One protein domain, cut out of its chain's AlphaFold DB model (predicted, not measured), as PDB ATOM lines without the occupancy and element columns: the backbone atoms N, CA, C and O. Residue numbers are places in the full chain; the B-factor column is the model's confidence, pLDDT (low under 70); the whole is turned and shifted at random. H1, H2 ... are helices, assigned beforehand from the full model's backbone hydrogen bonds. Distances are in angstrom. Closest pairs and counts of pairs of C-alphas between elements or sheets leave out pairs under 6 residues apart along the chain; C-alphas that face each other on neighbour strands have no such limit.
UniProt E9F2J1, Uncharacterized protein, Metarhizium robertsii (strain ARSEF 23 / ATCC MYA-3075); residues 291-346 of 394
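What this domain is: This is residues 291 to 346 of the 394 residues of an uncharacterized protein of Metarhizium robertsii (strain ARSEF 23 / ATCC MYA-3075) (UniProt E9F2J1). The domain has little regular structure: one longer helix, H2, forms one side, and a long looping stretch, residues 311 to 335, folds back beside it towards the short helix H1 before it reaches the short helix H3. Residues 341 to 346 stick out as a free tail. The 56 printed residues hold three named helices, in the order H1, H2, H3, and no named strand; the class is all helix, with 22 residues in named elements. The whole is compact, with a radius of gyration of the C-alphas of 11.5 A and spans of 29 by 28 by 21 A.

Where its parts are: H2, residues 299 to 310, measures 17.2 A from first to last C-alpha. H1, residues 291 to 294, measures 5.1 A and begins at C-alpha 291 (0.266, 10.267, -101.890). H3, residues 336 to 341, measures 8.9 A and ends at C-alpha 341 (-14.090, 12.175, -90.663).

How they stand to each other: H2 and H3 are close but not clearly touching; their closest C-alphas, of Val 309 and His 336, are 7.4 A apart. Their lines are only just about perpendicular, at 70.4 degrees. H1 is apart from H2 and H3. O i to N i+4 pairs are within hydrogen-bond range in 7 of 8 for H2 and 1 of 2 for H3; H1 is too short for such a pair.

The domain as a whole: The C-alphas farthest apart, of Val 314 and Phe 346, are 30.9 A apart. The printed part has no cut. The link from H1 to H2 is tight and that from H2 to H3 long. Residues 291 to 303 have pLDDT under 70.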
ATOM      1  N   ALA A 291      -0.657  10.353-103.019       68.94
ATOM      2  CA  ALA A 291       0.266  10.267-101.890       68.94
ATOM      3  C   ALA A 291       1.519   9.426-102.177       68.94
ATOM      4  O   ALA A 291       2.564   9.671-101.587       68.94
ATOM      5  N   ARG A 292       1.464   8.517-103.160       65.94
ATOM      6  CA  ARG A 292       2.634   7.787-103.673       65.94
ATOM      7  C   ARG A 292       3.771   8.673-104.180       65.94
ATOM      8  O   ARG A 292       4.918   8.249-104.130       65.94
ATOM      9  N   ARG A 293       3.451   9.849-104.727       62.22
ATOM     10  CA  ARG A 293       4.439  10.784-105.284       62.22
ATOM     11  C   ARG A 293       5.019  11.720-104.227       62.22
ATOM     12  O   ARG A 293       6.132  12.201-104.407       62.22
ATOM     13  N   GLY A 294       4.275  11.970-103.146       58.06
ATOM     14  CA  GLY A 294       4.610  12.998-102.160       58.06
ATOM     15  C   GLY A 294       4.979  12.497-100.762       58.06
ATOM     16  O   GLY A 294       5.613  13.252-100.025       58.06
ATOM     17  N   PHE A 295       4.653  11.254-100.384       63.06
ATOM     18  CA  PHE A 295       5.285  10.633 -99.216       63.06
ATOM     19  C   PHE A 295       6.753  10.391 -99.555       63.06
ATOM     20  O   PHE A 295       7.092   9.492-100.329       63.06
ATOM     21  N   GLY A 296       7.625  11.233 -98.999       51.53
ATOM     22  CA  GLY A 296       9.047  10.944 -98.984       51.53
ATOM     23  C   GLY A 296       9.255   9.592 -98.312       51.53
ATOM     24  O   GLY A 296       8.627   9.295 -97.301       51.53
ATOM     25  N   ARG A 297      10.145   8.762 -98.863       51.56
ATOM     26  CA  ARG A 297      10.647   7.559 -98.177       51.56
ATOM     27  C   ARG A 297      11.586   7.945 -97.015       51.56
ATOM     28  O   ARG A 297      12.596   7.295 -96.790       51.56
ATOM     29  N   ASP A 298      11.349   9.079 -96.358       52.09
ATOM     30  CA  ASP A 298      12.160   9.592 -95.262       52.09
ATOM     31  C   ASP A 298      11.427   9.394 -93.935       52.09
ATOM     32  O   ASP A 298      10.307   9.850 -93.727       52.09
ATOM     33  N   TYR A 299      12.086   8.709 -93.001       51.91
ATOM     34  CA  TYR A 299      11.531   8.360 -91.691       51.91
ATOM     35  C   TYR A 299      10.988   9.570 -90.915       51.91
ATOM     36  O   TYR A 299      10.042   9.454 -90.142       51.91
ATOM     37  N   SER A 300      11.570  10.754 -91.113       60.78
ATOM     38  CA  SER A 300      11.178  11.995 -90.439       60.78
ATOM     39  C   SER A 300       9.777  12.483 -90.822       60.78
ATOM     40  O   SER A 300       9.065  13.014 -89.965       60.78
ATOM     41  N   SER A 301       9.346  12.296 -92.075       65.31
ATOM     42  CA  SER A 301       8.014  12.726 -92.521       65.31
ATOM     43  C   SER A 301       6.899  11.881 -91.898       65.31
ATOM     44  O   SER A 301       5.813  12.393 -91.625       65.31
ATOM     45  N   TRP A 302       7.196  10.619 -91.576       68.44
ATOM     46  CA  TRP A 302       6.286   9.694 -90.905       68.44
ATOM     47  C   TRP A 302       5.907  10.140 -89.491       68.44
ATOM     48  O   TRP A 302       4.721  10.269 -89.183       68.44
ATOM     49  N   TRP A 303       6.900  10.419 -88.642       69.88
ATOM     50  CA  TRP A 303       6.661  10.872 -87.265       69.88
ATOM     51  C   TRP A 303       5.942  12.210 -87.241       69.88
ATOM     52  O   TRP A 303       4.940  12.357 -86.546       69.88
ATOM     53  N   THR A 304       6.373  13.134 -88.099       76.69
ATOM     54  CA  THR A 304       5.724  14.437 -88.264       76.69
ATOM     55  C   THR A 304       4.247  14.280 -88.650       76.69
ATOM     56  O   THR A 304       3.384  15.012 -88.161       76.69
ATOM     57  N   PHE A 305       3.921  13.302 -89.503       80.06
ATOM     58  CA  PHE A 305       2.541  13.012 -89.887       80.06
ATOM     59  C   PHE A 305       1.738  12.332 -88.767       80.06
ATOM     60  O   PHE A 305       0.585  12.703 -88.546       80.06
ATOM     61  N   MET A 306       2.324  11.396 -88.017       77.31
ATOM     62  CA  MET A 306       1.677  10.811 -86.833       77.31
ATOM     63  C   MET A 306       1.367  11.859 -85.764       77.31
ATOM     64  O   MET A 306       0.251  11.882 -85.241       77.31
ATOM     65  N   GLU A 307       2.316  12.750 -85.479       80.12
ATOM     66  CA  GLU A 307       2.122  13.875 -84.564       80.12
ATOM     67  C   GLU A 307       1.006  14.795 -85.052       80.12
ATOM     68  O   GLU A 307       0.124  15.147 -84.272       80.12
ATOM     69  N   TYR A 308       0.998  15.135 -86.347       84.88
ATOM     70  CA  TYR A 308      -0.066  15.923 -86.968       84.88
ATOM     71  C   TYR A 308      -1.445  15.280 -86.769       84.88
ATOM     72  O   TYR A 308      -2.339  15.950 -86.265       84.88
ATOM     73  N   VAL A 309      -1.602  13.983 -87.067       85.69
ATOM     74  CA  VAL A 309      -2.860  13.227 -86.876       85.69
ATOM     75  C   VAL A 309      -3.291  13.161 -85.403       85.69
ATOM     76  O   VAL A 309      -4.484  13.061 -85.091       85.69
ATOM     77  N   GLY A 310      -2.321  13.175 -84.488       82.06
ATOM     78  CA  GLY A 310      -2.545  13.163 -83.046       82.06
ATOM     79  C   GLY A 310      -3.091  14.477 -82.483       82.06
ATOM     80  O   GLY A 310      -3.633  14.464 -81.374       82.06
ATOM     81  N   ARG A 311      -2.997  15.594 -83.223       83.69
ATOM     82  CA  ARG A 311      -3.442  16.915 -82.753       83.69
ATOM     83  C   ARG A 311      -4.943  16.937 -82.470       83.69
ATOM     84  O   ARG A 311      -5.750  16.239 -83.092       83.69
ATOM     85  N   SER A 312      -5.339  17.753 -81.497       78.69
ATOM     86  CA  SER A 312      -6.739  17.908 -81.098       78.69
ATOM     87  C   SER A 312      -7.030  19.323 -80.605       78.69
ATOM     88  O   SER A 312      -6.117  20.052 -80.232       78.69
ATOM     89  N   GLY A 313      -8.306  19.721 -80.620       76.38
ATOM     90  CA  GLY A 313      -8.728  21.048 -80.173       76.38
ATOM     91  C   GLY A 313      -8.123  22.176 -81.012       76.38
ATOM     92  O   GLY A 313      -8.075  22.089 -82.239       76.38
ATOM     93  N   VAL A 314      -7.656  23.231 -80.341       71.00
ATOM     94  CA  VAL A 314      -7.068  24.421 -80.982       71.00
ATOM     95  C   VAL A 314      -5.814  24.070 -81.792       71.00
ATOM     96  O   VAL A 314      -5.605  24.647 -82.849       71.00
ATOM     97  N   ASP A 315      -5.042  23.064 -81.369       72.06
ATOM     98  CA  ASP A 315      -3.826  22.633 -82.076       72.06
ATOM     99  C   ASP A 315      -4.127  21.922 -83.405       72.06
ATOM    100  O   ASP A 315      -3.276  21.864 -84.296       72.06
ATOM    101  N   ALA A 316      -5.334  21.363 -83.550       76.44
ATOM    102  CA  ALA A 316      -5.813  20.799 -84.810       76.44
ATOM    103  C   ALA A 316      -6.450  21.875 -85.705       76.44
ATOM    104  O   ALA A 316      -6.221  21.880 -86.920       76.44
ATOM    105  N   ALA A 317      -7.220  22.791 -85.113       70.31
ATOM    106  CA  ALA A 317      -7.926  23.859 -85.813       70.31
ATOM    107  C   ALA A 317      -6.939  24.871 -86.429       70.31
ATOM    108  O   ALA A 317      -6.296  25.649 -85.735       70.31
ATOM    109  N   GLY A 318      -6.817  24.860 -87.759       71.12
ATOM    110  CA  GLY A 318      -5.886  25.727 -88.495       71.12
ATOM    111  C   GLY A 318      -4.486  25.139 -88.692       71.12
ATOM    112  O   GLY A 318      -3.619  25.799 -89.265       71.12
ATOM    113  N   SER A 319      -4.258  23.892 -88.267       83.62
ATOM    114  CA  SER A 319      -3.025  23.181 -88.600       83.62
ATOM    115  C   SER A 319      -2.958  22.863 -90.096       83.62
ATOM    116  O   SER A 319      -3.940  22.466 -90.721       83.62
ATOM    117  N   VAL A 320      -1.776  23.055 -90.676       87.19
ATOM    118  CA  VAL A 320      -1.508  22.756 -92.084       87.19
ATOM    119  C   VAL A 320      -1.042  21.310 -92.207       87.19
ATOM    120  O   VAL A 320      -0.158  20.885 -91.460       87.19
ATOM    121  N   CYS A 321      -1.603  20.565 -93.164       87.38
ATOM    122  CA  CYS A 321      -1.152  19.205 -93.440       87.38
ATOM    123  C   CYS A 321       0.349  19.183 -93.754       87.38
ATOM    124  O   CYS A 321       0.832  19.891 -94.638       87.38
ATOM    125  N   VAL A 322       1.086  18.341 -93.031       85.25
ATOM    126  CA  VAL A 322       2.556  18.273 -93.091       85.25
ATOM    127  C   VAL A 322       3.079  17.608 -94.369       85.25
ATOM    128  O   VAL A 322       4.266  17.689 -94.674       85.25
ATOM    129  N   LEU A 323       2.196  16.988 -95.155       82.44
ATOM    130  CA  LEU A 323       2.520  16.309 -96.408       82.44
ATOM    131  C   LEU A 323       2.530  17.278 -97.599       82.44
ATOM    132  O   LEU A 323       1.916  17.015 -98.626       82.44
ATOM    133  N   SER A 324       3.234  18.404 -97.486       81.31
ATOM    134  CA  SER A 324       3.231  19.489 -98.487       81.31
ATOM    135  C   SER A 324       3.737  19.100 -99.883       81.31
ATOM    136  O   SER A 324       3.517  19.837-100.838       81.31
ATOM    137  N   LYS A 325       4.407  17.949-100.013       79.31
ATOM    138  CA  LYS A 325       4.861  17.383-101.294       79.31
ATOM    139  C   LYS A 325       3.800  16.528-101.995       79.31
ATOM    140  O   LYS A 325       4.026  16.084-103.115       79.31
ATOM    141  N   VAL A 326       2.685  16.231-101.331       79.50
ATOM    142  CA  VAL A 326       1.547  15.530-101.931       79.50
ATOM    143  C   VAL A 326       0.619  16.574-102.543       79.50
ATOM    144  O   VAL A 326       0.151  17.469-101.841       79.50
ATOM    145  N   ASP A 327       0.319  16.442-103.834       81.31
ATOM    146  CA  ASP A 327      -0.580  17.364-104.534       81.31
ATOM    147  C   ASP A 327      -1.922  17.503-103.798       81.31
ATOM    148  O   ASP A 327      -2.568  16.508-103.460       81.31
ATOM    149  N   GLY A 328      -2.338  18.746-103.531       82.69
ATOM    150  CA  GLY A 328      -3.563  19.055-102.782       82.69
ATOM    151  C   GLY A 328      -3.446  18.936-101.253       82.69
ATOM    152  O   GLY A 328      -4.471  18.970-100.565       82.69
ATOM    153  N   CYS A 329      -2.230  18.791-100.724       88.06
ATOM    154  CA  CYS A 329      -1.901  18.871 -99.296       88.06
ATOM    155  C   CYS A 329      -1.054  20.126 -99.005       88.06
ATOM    156  O   CYS A 329      -0.632  20.830 -99.919       88.06
ATOM    157  N   GLY A 330      -0.798  20.423 -97.729       85.25
ATOM    158  CA  GLY A 330      -0.094  21.646 -97.330       85.25
ATOM    159  C   GLY A 330      -1.009  22.867 -97.206       85.25
ATOM    160  O   GLY A 330      -2.209  22.746 -96.953       85.25
ATOM    161  N   ALA A 331      -0.421  24.063 -97.302       84.75
ATOM    162  CA  ALA A 331      -1.134  25.320 -97.083       84.75
ATOM    163  C   ALA A 331      -2.211  25.531 -98.160       84.75
ATOM    164  O   ALA A 331      -1.922  25.444 -99.349       84.75
ATOM    165  N   GLY A 332      -3.452  25.797 -97.739       81.44
ATOM    166  CA  GLY A 332      -4.598  25.907 -98.652       81.44
ATOM    167  C   GLY A 332      -5.094  24.570 -99.222       81.44
ATOM    168  O   GLY A 332      -5.929  24.577-100.122       81.44
ATOM    169  N   GLY A 333      -4.577  23.441 -98.723       86.94
ATOM    170  CA  GLY A 333      -5.062  22.101 -99.044       86.94
ATOM    171  C   GLY A 333      -6.279  21.700 -98.204       86.94
ATOM    172  O   GLY A 333      -7.147  22.511 -97.894       86.94
ATOM    173  N   HIS A 334      -6.336  20.422 -97.837       88.94
ATOM    174  CA  HIS A 334      -7.385  19.885 -96.969       88.94
ATOM    175  C   HIS A 334      -7.171  20.246 -95.489       88.94
ATOM    176  O   HIS A 334      -6.043  20.451 -95.032       88.94
ATOM    177  N   GLY A 335      -8.263  20.259 -94.730       86.31
ATOM    178  CA  GLY A 335      -8.254  20.370 -93.280       86.31
ATOM    179  C   GLY A 335      -7.892  19.055 -92.585       86.31
ATOM    180  O   GLY A 335      -7.921  17.963 -93.163       86.31
ATOM    181  N   HIS A 336      -7.572  19.158 -91.296       88.62
ATOM    182  CA  HIS A 336      -7.328  18.005 -90.429       88.62
ATOM    183  C   HIS A 336      -8.581  17.116 -90.276       88.62
ATOM    184  O   HIS A 336      -8.475  15.893 -90.203       88.62
ATOM    185  N   GLU A 337      -9.774  17.713 -90.285       87.81
ATOM    186  CA  GLU A 337     -11.054  17.000 -90.157       87.81
ATOM    187  C   GLU A 337     -11.416  16.208 -91.422       87.81
ATOM    188  O   GLU A 337     -11.885  15.079 -91.306       87.81
ATOM    189  N   ASP A 338     -11.073  16.708 -92.617       88.12
ATOM    190  CA  ASP A 338     -11.374  16.041 -93.899       88.12
ATOM    191  C   ASP A 338     -10.880  14.588 -93.938       88.12
ATOM    192  O   ASP A 338     -11.576  13.687 -94.408       88.12
ATOM    193  N   MET A 339      -9.677  14.344 -93.411       89.31
ATOM    194  CA  MET A 339      -9.081  13.007 -93.356       89.31
ATOM    195  C   MET A 339      -9.603  12.168 -92.181       89.31
ATOM    196  O   MET A 339      -9.693  10.941 -92.284       89.31
ATOM    197  N   LEU A 340      -9.927  12.804 -91.051       86.50
ATOM    198  CA  LEU A 340     -10.340  12.104 -89.835       86.50
ATOM    199  C   LEU A 340     -11.808  11.695 -89.858       86.50
ATOM    200  O   LEU A 340     -12.136  10.650 -89.290       86.50
ATOM    201  N   ASP A 341     -12.657  12.445 -90.550       89.44
ATOM    202  CA  ASP A 341     -14.090  12.175 -90.663       89.44
ATOM    203  C   ASP A 341     -14.419  11.326 -91.896       89.44
ATOM    204  O   ASP A 341     -15.394  10.568 -91.887       89.44
ATOM    205  N   TRP A 342     -13.548  11.319 -92.911       93.19
ATOM    206  CA  TRP A 342     -13.725  10.518 -94.124       93.19
ATOM    207  C   TRP A 342     -13.983   9.040 -93.845       93.19
ATOM    208  O   TRP A 342     -13.161   8.366 -93.251       93.19
ATOM    209  N   THR A 343     -15.071   8.471 -94.347       91.56
ATOM    210  CA  THR A 343     -15.313   7.029 -94.198       91.56
ATOM    211  C   THR A 343     -14.936   6.286 -95.484       91.56
ATOM    212  O   THR A 343     -15.469   6.626 -96.542       91.56
ATOM    213  N   PRO A 344     -14.036   5.279 -95.438       91.94
ATOM    214  CA  PRO A 344     -13.729   4.466 -96.612       91.94
ATOM    215  C   PRO A 344     -14.963   3.698 -97.094       91.94
ATOM    216  O   PRO A 344     -15.801   3.278 -96.299       91.94
ATOM    217  N   ALA A 345     -15.033   3.426 -98.400       93.38
ATOM    218  CA  ALA A 345     -16.095   2.613 -99.007       93.38
ATOM    219  C   ALA A 345     -16.037   1.115 -98.620       93.38
ATOM    220  O   ALA A 345     -16.886   0.324 -99.028       93.38
ATOM    221  N   PHE A 346     -15.031   0.719 -97.840       94.44
ATOM    222  CA  PHE A 346     -14.783  -0.639 -97.373       94.44
ATOM    223  C   PHE A 346     -14.540  -0.655 -95.863       94.44
ATOM    224  O   PHE A 346     -14.161   0.344 -95.256       94.44
TER     225      PHE A 346